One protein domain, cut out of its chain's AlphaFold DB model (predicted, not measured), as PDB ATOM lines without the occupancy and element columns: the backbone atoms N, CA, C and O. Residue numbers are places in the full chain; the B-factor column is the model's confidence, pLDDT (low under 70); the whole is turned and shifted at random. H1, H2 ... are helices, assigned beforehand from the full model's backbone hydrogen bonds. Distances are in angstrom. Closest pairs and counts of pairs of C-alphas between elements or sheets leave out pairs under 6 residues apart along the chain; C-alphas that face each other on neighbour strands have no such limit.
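This is residues 35 to 83 of the 83 residues of the protein "N-acetyltransferase domain-containing protein" of Clostridium perfringens (UniProt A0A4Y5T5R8). This small domain has little regular structure: an extended lead-in, residues 35 to 44, runs into a short helix, H1, and a wide loop of residues 54 to 71 swings out and back to a second short helix, H2. The two helices come nearest where H1 begins and H2 ends. The printed part has 49 residues, 17 of them in the two named helices, H1 then H2, with no named strand; the class is all helix. It is compact, with a radius of gyration of the C-alphas of 10.3 A, and spans 25 by 22 by 14 A.

H1, residues 45 to 53, and H2, residues 72 to 79, are close but not clearly touching; their closest C-alphas, those of Tyr 45 and Ile 79, are 7.2 A apart. They run opposite ways at a steep tilt of 60 degrees. In both, every O i to N i+4 pair is within hydrogen-bond range.

H1 begins at C-alpha 45 (11.251, 20.237, 0.454) and is 12.3 A long. H2 is 10.3 A long and ends at C-alpha 79 (10.896, 22.370, -6.465).

The two C-alphas farthest apart, those of Gly 67 and Asn 81, are 27.9 A apart. The printed part has no cut. The link from H1 to H2 is long, 18 residues. No printed residue is under 70 in pLDDT.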
ATOM      1  N   ASP A  35      32.930  11.724  -0.264       91.75
ATOM      2  CA  ASP A  35      31.678  12.287  -0.748       91.75
ATOM      3  C   ASP A  35      30.480  11.579  -0.105       91.75
ATOM      4  O   ASP A  35      30.410  10.350  -0.005       91.75
ATOM      5  N   MET A  36      29.515  12.370   0.362       92.12
ATOM      6  CA  MET A  36      28.314  11.871   1.025       92.12
ATOM      7  C   MET A  36      27.080  12.214   0.206       92.12
ATOM      8  O   MET A  36      26.722  13.380   0.059       92.12
ATOM      9  N   TYR A  37      26.353  11.185  -0.216       93.56
ATOM     10  CA  TYR A  37      25.089  11.355  -0.923       93.56
ATOM     11  C   TYR A  37      23.896  11.053  -0.014       93.56
ATOM     12  O   TYR A  37      23.898  10.097   0.773       93.56
ATOM     13  N   ILE A  38      22.860  11.886  -0.127       92.19
ATOM     14  CA  ILE A  38      21.554  11.668   0.499       92.19
ATOM     15  C   ILE A  38      20.489  11.800  -0.594       92.19
ATOM     16  O   ILE A  38      20.164  12.925  -0.988       92.19
ATOM     17  N   PRO A  39      19.924  10.687  -1.094       91.25
ATOM     18  CA  PRO A  39      18.817  10.762  -2.034       91.25
ATOM     19  C   PRO A  39      17.586  11.370  -1.352       91.25
ATOM     20  O   PRO A  39      17.287  11.099  -0.187       91.25
ATOM     21  N   THR A  40      16.846  12.206  -2.077       90.69
ATOM     22  CA  THR A  40      15.630  12.851  -1.566       90.69
ATOM     23  C   THR A  40      14.566  12.960  -2.646       90.69
ATOM     24  O   THR A  40      14.860  13.003  -3.836       90.69
ATOM     25  N   GLN A  41      13.308  13.034  -2.221       90.75
ATOM     26  CA  GLN A  41      12.156  13.206  -3.104       90.75
ATOM     27  C   GLN A  41      11.737  14.678  -3.166       90.75
ATOM     28  O   GLN A  41      11.874  15.417  -2.187       90.75
ATOM     29  N   THR A  42      11.174  15.100  -4.300       88.25
ATOM     30  CA  THR A  42      10.781  16.499  -4.564       88.25
ATOM     31  C   THR A  42       9.715  17.027  -3.600       88.25
ATOM     32  O   THR A  42       9.734  18.201  -3.234       88.25
ATOM     33  N   TRP A  43       8.822  16.170  -3.099       88.38
ATOM     34  CA  TRP A  43       7.827  16.554  -2.087       88.38
ATOM     35  C   TRP A  43       8.416  16.764  -0.684       88.38
ATOM     36  O   TRP A  43       7.761  17.341   0.183       88.38
ATOM     37  N   SER A  44       9.666  16.360  -0.451       88.25
ATOM     38  CA  SER A  44      10.352  16.490   0.837       88.25
ATOM     39  C   SER A  44      11.135  17.805   0.952       88.25
ATOM     40  O   SER A  44      12.233  17.839   1.501       88.25
ATOM     41  N   TYR A  45      10.577  18.925   0.477       88.44
ATOM     42  CA  TYR A  45      11.251  20.237   0.454       88.44
ATOM     43  C   TYR A  45      11.742  20.709   1.839       88.44
ATOM     44  O   TYR A  45      12.758  21.395   1.942       88.44
ATOM     45  N   LYS A  46      11.081  20.289   2.930       90.44
ATOM     46  CA  LYS A  46      11.561  20.518   4.307       90.44
ATOM     47  C   LYS A  46      12.884  19.794   4.595       90.44
ATOM     48  O   LYS A  46      13.745  20.365   5.258       90.44
ATOM     49  N   ALA A  47      13.047  18.567   4.098       92.12
ATOM     50  CA  ALA A  47      14.291  17.808   4.216       92.12
ATOM     51  C   ALA A  47      15.390  18.424   3.342       92.12
ATOM     52  O   ALA A  47      16.502  18.606   3.817       92.12
ATOM     53  N   ILE A  48      15.057  18.873   2.126       93.25
ATOM     54  CA  ILE A  48      16.006  19.566   1.240       93.25
ATOM     55  C   ILE A  48      16.586  20.808   1.932       93.25
ATOM     56  O   ILE A  48      17.801  20.964   2.007       93.25
ATOM     57  N   ARG A  49      15.738  21.655   2.534       92.75
ATOM     58  CA  ARG A  49      16.197  22.817   3.320       92.75
ATOM     59  C   ARG A  49      17.080  22.417   4.506       92.75
ATOM     60  O   ARG A  49      18.039  23.118   4.819       92.75
ATOM     61  N   LEU A  50      16.765  21.305   5.171       93.69
ATOM     62  CA  LEU A  50      17.564  20.774   6.275       93.69
ATOM     63  C   LEU A  50      18.951  20.306   5.807       93.69
ATOM     64  O   LEU A  50      19.937  20.623   6.466       93.69
ATOM     65  N   TYR A  51      19.034  19.588   4.687       94.31
ATOM     66  CA  TYR A  51      20.304  19.112   4.134       94.31
ATOM     67  C   TYR A  51      21.171  20.275   3.661       94.31
ATOM     68  O   TYR A  51      22.347  20.333   4.008       94.31
ATOM     69  N   ARG A  52      20.576  21.274   2.998       93.69
ATOM     70  CA  ARG A  52      21.290  22.506   2.631       93.69
ATOM     71  C   ARG A  52      21.826  23.254   3.848       93.69
ATOM     72  O   ARG A  52      22.966  23.696   3.841       93.69
ATOM     73  N   TRP A  53      21.042  23.347   4.925       94.69
ATOM     74  CA  TRP A  53      21.525  23.906   6.196       94.69
ATOM     75  C   TRP A  53      22.711  23.119   6.777       94.69
ATOM     76  O   TRP A  53      23.565  23.707   7.434       94.69
ATOM     77  N   ALA A  54      22.772  21.808   6.543       94.19
ATOM     78  CA  ALA A  54      23.861  20.949   6.997       94.19
ATOM     79  C   ALA A  54      25.105  20.971   6.086       94.19
ATOM     80  O   ALA A  54      26.078  20.300   6.418       94.19
ATOM     81  N   GLY A  55      25.090  21.733   4.985       94.19
ATOM     82  CA  GLY A  55      26.224  21.881   4.066       94.19
ATOM     83  C   GLY A  55      26.170  21.001   2.816       94.19
ATOM     84  O   GLY A  55      27.133  20.989   2.064       94.19
ATOM     85  N   PHE A  56      25.070  20.279   2.575       94.88
ATOM     86  CA  PHE A  56      24.900  19.519   1.333       94.88
ATOM     87  C   PHE A  56      24.508  20.432   0.167       94.88
ATOM     88  O   PHE A  56      23.715  21.369   0.326       94.88
ATOM     89  N   GLU A  57      24.991  20.084  -1.021       95.44
ATOM     90  CA  GLU A  57      24.669  20.749  -2.282       95.44
ATOM     91  C   GLU A  57      23.949  19.798  -3.249       95.44
ATOM     92  O   GLU A  57      23.788  18.606  -2.981       95.44
ATOM     93  N   PHE A  58      23.428  20.349  -4.345       95.44
ATOM     94  CA  PHE A  58      22.796  19.552  -5.389       95.44
ATOM     95  C   PHE A  58      23.864  18.965  -6.307       95.44
ATOM     96  O   PHE A  58      24.619  19.717  -6.910       95.44
ATOM     97  N   GLU A  59      23.868  17.645  -6.455       95.81
ATOM     98  CA  GLU A  59      24.749  16.943  -7.389       95.81
ATOM     99  C   GLU A  59      24.112  16.893  -8.786       95.81
ATOM    100  O   GLU A  59      23.059  16.275  -8.963       95.81
ATOM    101  N   THR A  60      24.725  17.537  -9.781       96.00
ATOM    102  CA  THR A  60      24.193  17.645 -11.156       96.00
ATOM    103  C   THR A  60      25.058  16.990 -12.225       96.00
ATOM    104  O   THR A  60      24.600  16.857 -13.360       96.00
ATOM    105  N   GLU A  61      26.269  16.563 -11.882       96.19
ATOM    106  CA  GLU A  61      27.297  16.133 -12.826       96.19
ATOM    107  C   GLU A  61      27.463  14.610 -12.835       96.19
ATOM    108  O   GLU A  61      27.538  13.983 -13.897       96.19
ATOM    109  N   GLU A  62      27.497  13.982 -11.658       96.56
ATOM    110  CA  GLU A  62      27.673  12.540 -11.549       96.56
ATOM    111  C   GLU A  62      26.440  11.803 -12.087       96.56
ATOM    112  O   GLU A  62      25.302  12.127 -11.755       96.56
ATOM    113  N   LYS A  63      26.644  10.764 -12.908       95.81
ATOM    114  CA  LYS A  63      25.536   9.978 -13.483       95.81
ATOM    115  C   LYS A  63      24.819   9.107 -12.448       95.81
ATOM    116  O   LYS A  63      23.611   8.894 -12.575       95.81
ATOM    117  N   PHE A  64      25.562   8.583 -11.468       95.81
ATOM    118  CA  PHE A  64      25.067   7.638 -10.464       95.81
ATOM    119  C   PHE A  64      25.565   7.946  -9.034       95.81
ATOM    120  O   PHE A  64      26.144   7.057  -8.404       95.81
ATOM    121  N   PRO A  65      25.339   9.161  -8.498       93.50
ATOM    122  CA  PRO A  65      25.777   9.533  -7.156       93.50
ATOM    123  C   PRO A  65      25.201   8.590  -6.104       93.50
ATOM    124  O   PRO A  65      23.991   8.352  -6.040       93.50
ATOM    125  N   GLY A  66      26.080   7.997  -5.296       89.69
ATOM    126  CA  GLY A  66      25.694   6.987  -4.308       89.69
ATOM    127  C   GLY A  66      25.028   5.742  -4.915       89.69
ATOM    128  O   GLY A  66      24.262   5.068  -4.230       89.69
ATOM    129  N   GLY A  67      25.274   5.450  -6.197       92.38
ATOM    130  CA  GLY A  67      24.714   4.301  -6.914       92.38
ATOM    131  C   GLY A  67      23.287   4.490  -7.438       92.38
ATOM    132  O   GLY A  67      22.690   3.530  -7.926       92.38
ATOM    133  N   ILE A  68      22.724   5.700  -7.362       90.88
ATOM    134  CA  ILE A  68      21.355   6.007  -7.803       90.88
ATOM    135  C   ILE A  68      21.417   6.905  -9.032       90.88
ATOM    136  O   ILE A  68      22.193   7.852  -9.062       90.88
ATOM    137  N   LYS A  69      20.584   6.633 -10.046       95.19
ATOM    138  CA  LYS A  69      20.489   7.476 -11.246       95.19
ATOM    139  C   LYS A  69      20.247   8.935 -10.846       95.19
ATOM    140  O   LYS A  69      19.289   9.225 -10.131       95.19
ATOM    141  N   ASN A  70      21.088   9.836 -11.343       95.94
ATOM    142  CA  ASN A  70      20.943  11.254 -11.060       95.94
ATOM    143  C   ASN A  70      19.742  11.845 -11.814       95.94
ATOM    144  O   ASN A  70      19.696  11.827 -13.044       95.94
ATOM    145  N   GLU A  71      18.774  12.361 -11.056       95.62
ATOM    146  CA  GLU A  71      17.570  13.046 -11.553       95.62
ATOM    147  C   GLU A  71      17.421  14.432 -10.893       95.62
ATOM    148  O   GLU A  71      16.329  14.999 -10.782       95.62
ATOM    149  N   THR A  72      18.533  14.986 -10.396       95.06
ATOM    150  CA  THR A  72      18.559  16.234  -9.627       95.06
ATOM    151  C   THR A  72      18.116  17.430 -10.465       95.06
ATOM    152  O   THR A  72      17.361  18.271  -9.974       95.06
ATOM    153  N   ILE A  73      18.510  17.504 -11.740       95.69
ATOM    154  CA  ILE A  73      18.125  18.605 -12.638       95.69
ATOM    155  C   ILE A  73      16.601  18.632 -12.835       95.69
ATOM    156  O   ILE A  73      15.972  19.694 -12.790       95.69
ATOM    157  N   GLU A  74      15.986  17.469 -13.032       94.81
ATOM    158  CA  GLU A  74      14.539  17.287 -13.135       94.81
ATOM    159  C   GLU A  74      13.857  17.668 -11.820       94.81
ATOM    160  O   GLU A  74      12.885  18.428 -11.824       94.81
ATOM    161  N   GLY A  75      14.406  17.210 -10.693       93.94
ATOM    162  CA  GLY A  75      13.904  17.530  -9.363       93.94
ATOM    163  C   GLY A  75      13.894  19.033  -9.080       93.94
ATOM    164  O   GLY A  75      12.869  19.570  -8.654       93.94
ATOM    165  N   ILE A  76      14.991  19.735  -9.389       93.81
ATOM    166  CA  ILE A  76      15.125  21.190  -9.216       93.81
ATOM    167  C   ILE A  76      14.030  21.937  -9.985       93.81
ATOM    168  O   ILE A  76      13.415  22.855  -9.435       93.81
ATOM    169  N   LYS A  77      13.712  21.529 -11.223       94.25
ATOM    170  CA  LYS A  77      12.645  22.163 -12.025       94.25
ATOM    171  C   LYS A  77      11.282  22.117 -11.325       94.25
ATOM    172  O   LYS A  77      10.513  23.070 -11.462       94.25
ATOM    173  N   VAL A  78      11.004  21.053 -10.566       93.50
ATOM    174  CA  VAL A  78       9.748  20.862  -9.817       93.50
ATOM    175  C   VAL A  78       9.721  21.687  -8.528       93.50
ATOM    176  O   VAL A  78       8.688  22.255  -8.182       93.50
ATOM    177  N   ILE A  79      10.847  21.782  -7.816       91.75
ATOM    178  CA  ILE A  79      10.896  22.370  -6.465       91.75
ATOM    179  C   ILE A  79      11.397  23.814  -6.413       91.75
ATOM    180  O   ILE A  79      11.397  24.389  -5.330       91.75
ATOM    181  N   LYS A  80      11.808  24.417  -7.538       87.25
ATOM    182  CA  LYS A  80      12.446  25.752  -7.589       87.25
ATOM    183  C   LYS A  80      11.708  26.871  -6.840       87.25
ATOM    184  O   LYS A  80      12.339  27.829  -6.419       87.25
ATOM    185  N   ASN A  81      10.390  26.748  -6.664       88.19
ATOM    186  CA  ASN A  81       9.554  27.730  -5.964       88.19
ATOM    187  C   ASN A  81       9.248  27.350  -4.496       88.19
ATOM    188  O   ASN A  81       8.502  28.058  -3.826       88.19
ATOM    189  N   LEU A  82       9.758  26.216  -4.005       83.62
ATOM    190  CA  LEU A  82       9.471  25.648  -2.679       83.62
ATOM    191  C   LEU A  82      10.681  25.662  -1.734       83.62
ATOM    192  O   LEU A  82      10.506  25.574  -0.513       83.62
ATOM    193  N   ILE A  83      11.901  25.732  -2.268       79.56
ATOM    194  CA  ILE A  83      13.150  25.657  -1.494       79.56
ATOM    195  C   ILE A  83      13.798  27.016  -1.290       79.56
ATOM    196  O   ILE A  83      13.782  27.833  -2.229       79.56
TER     197      ILE A  83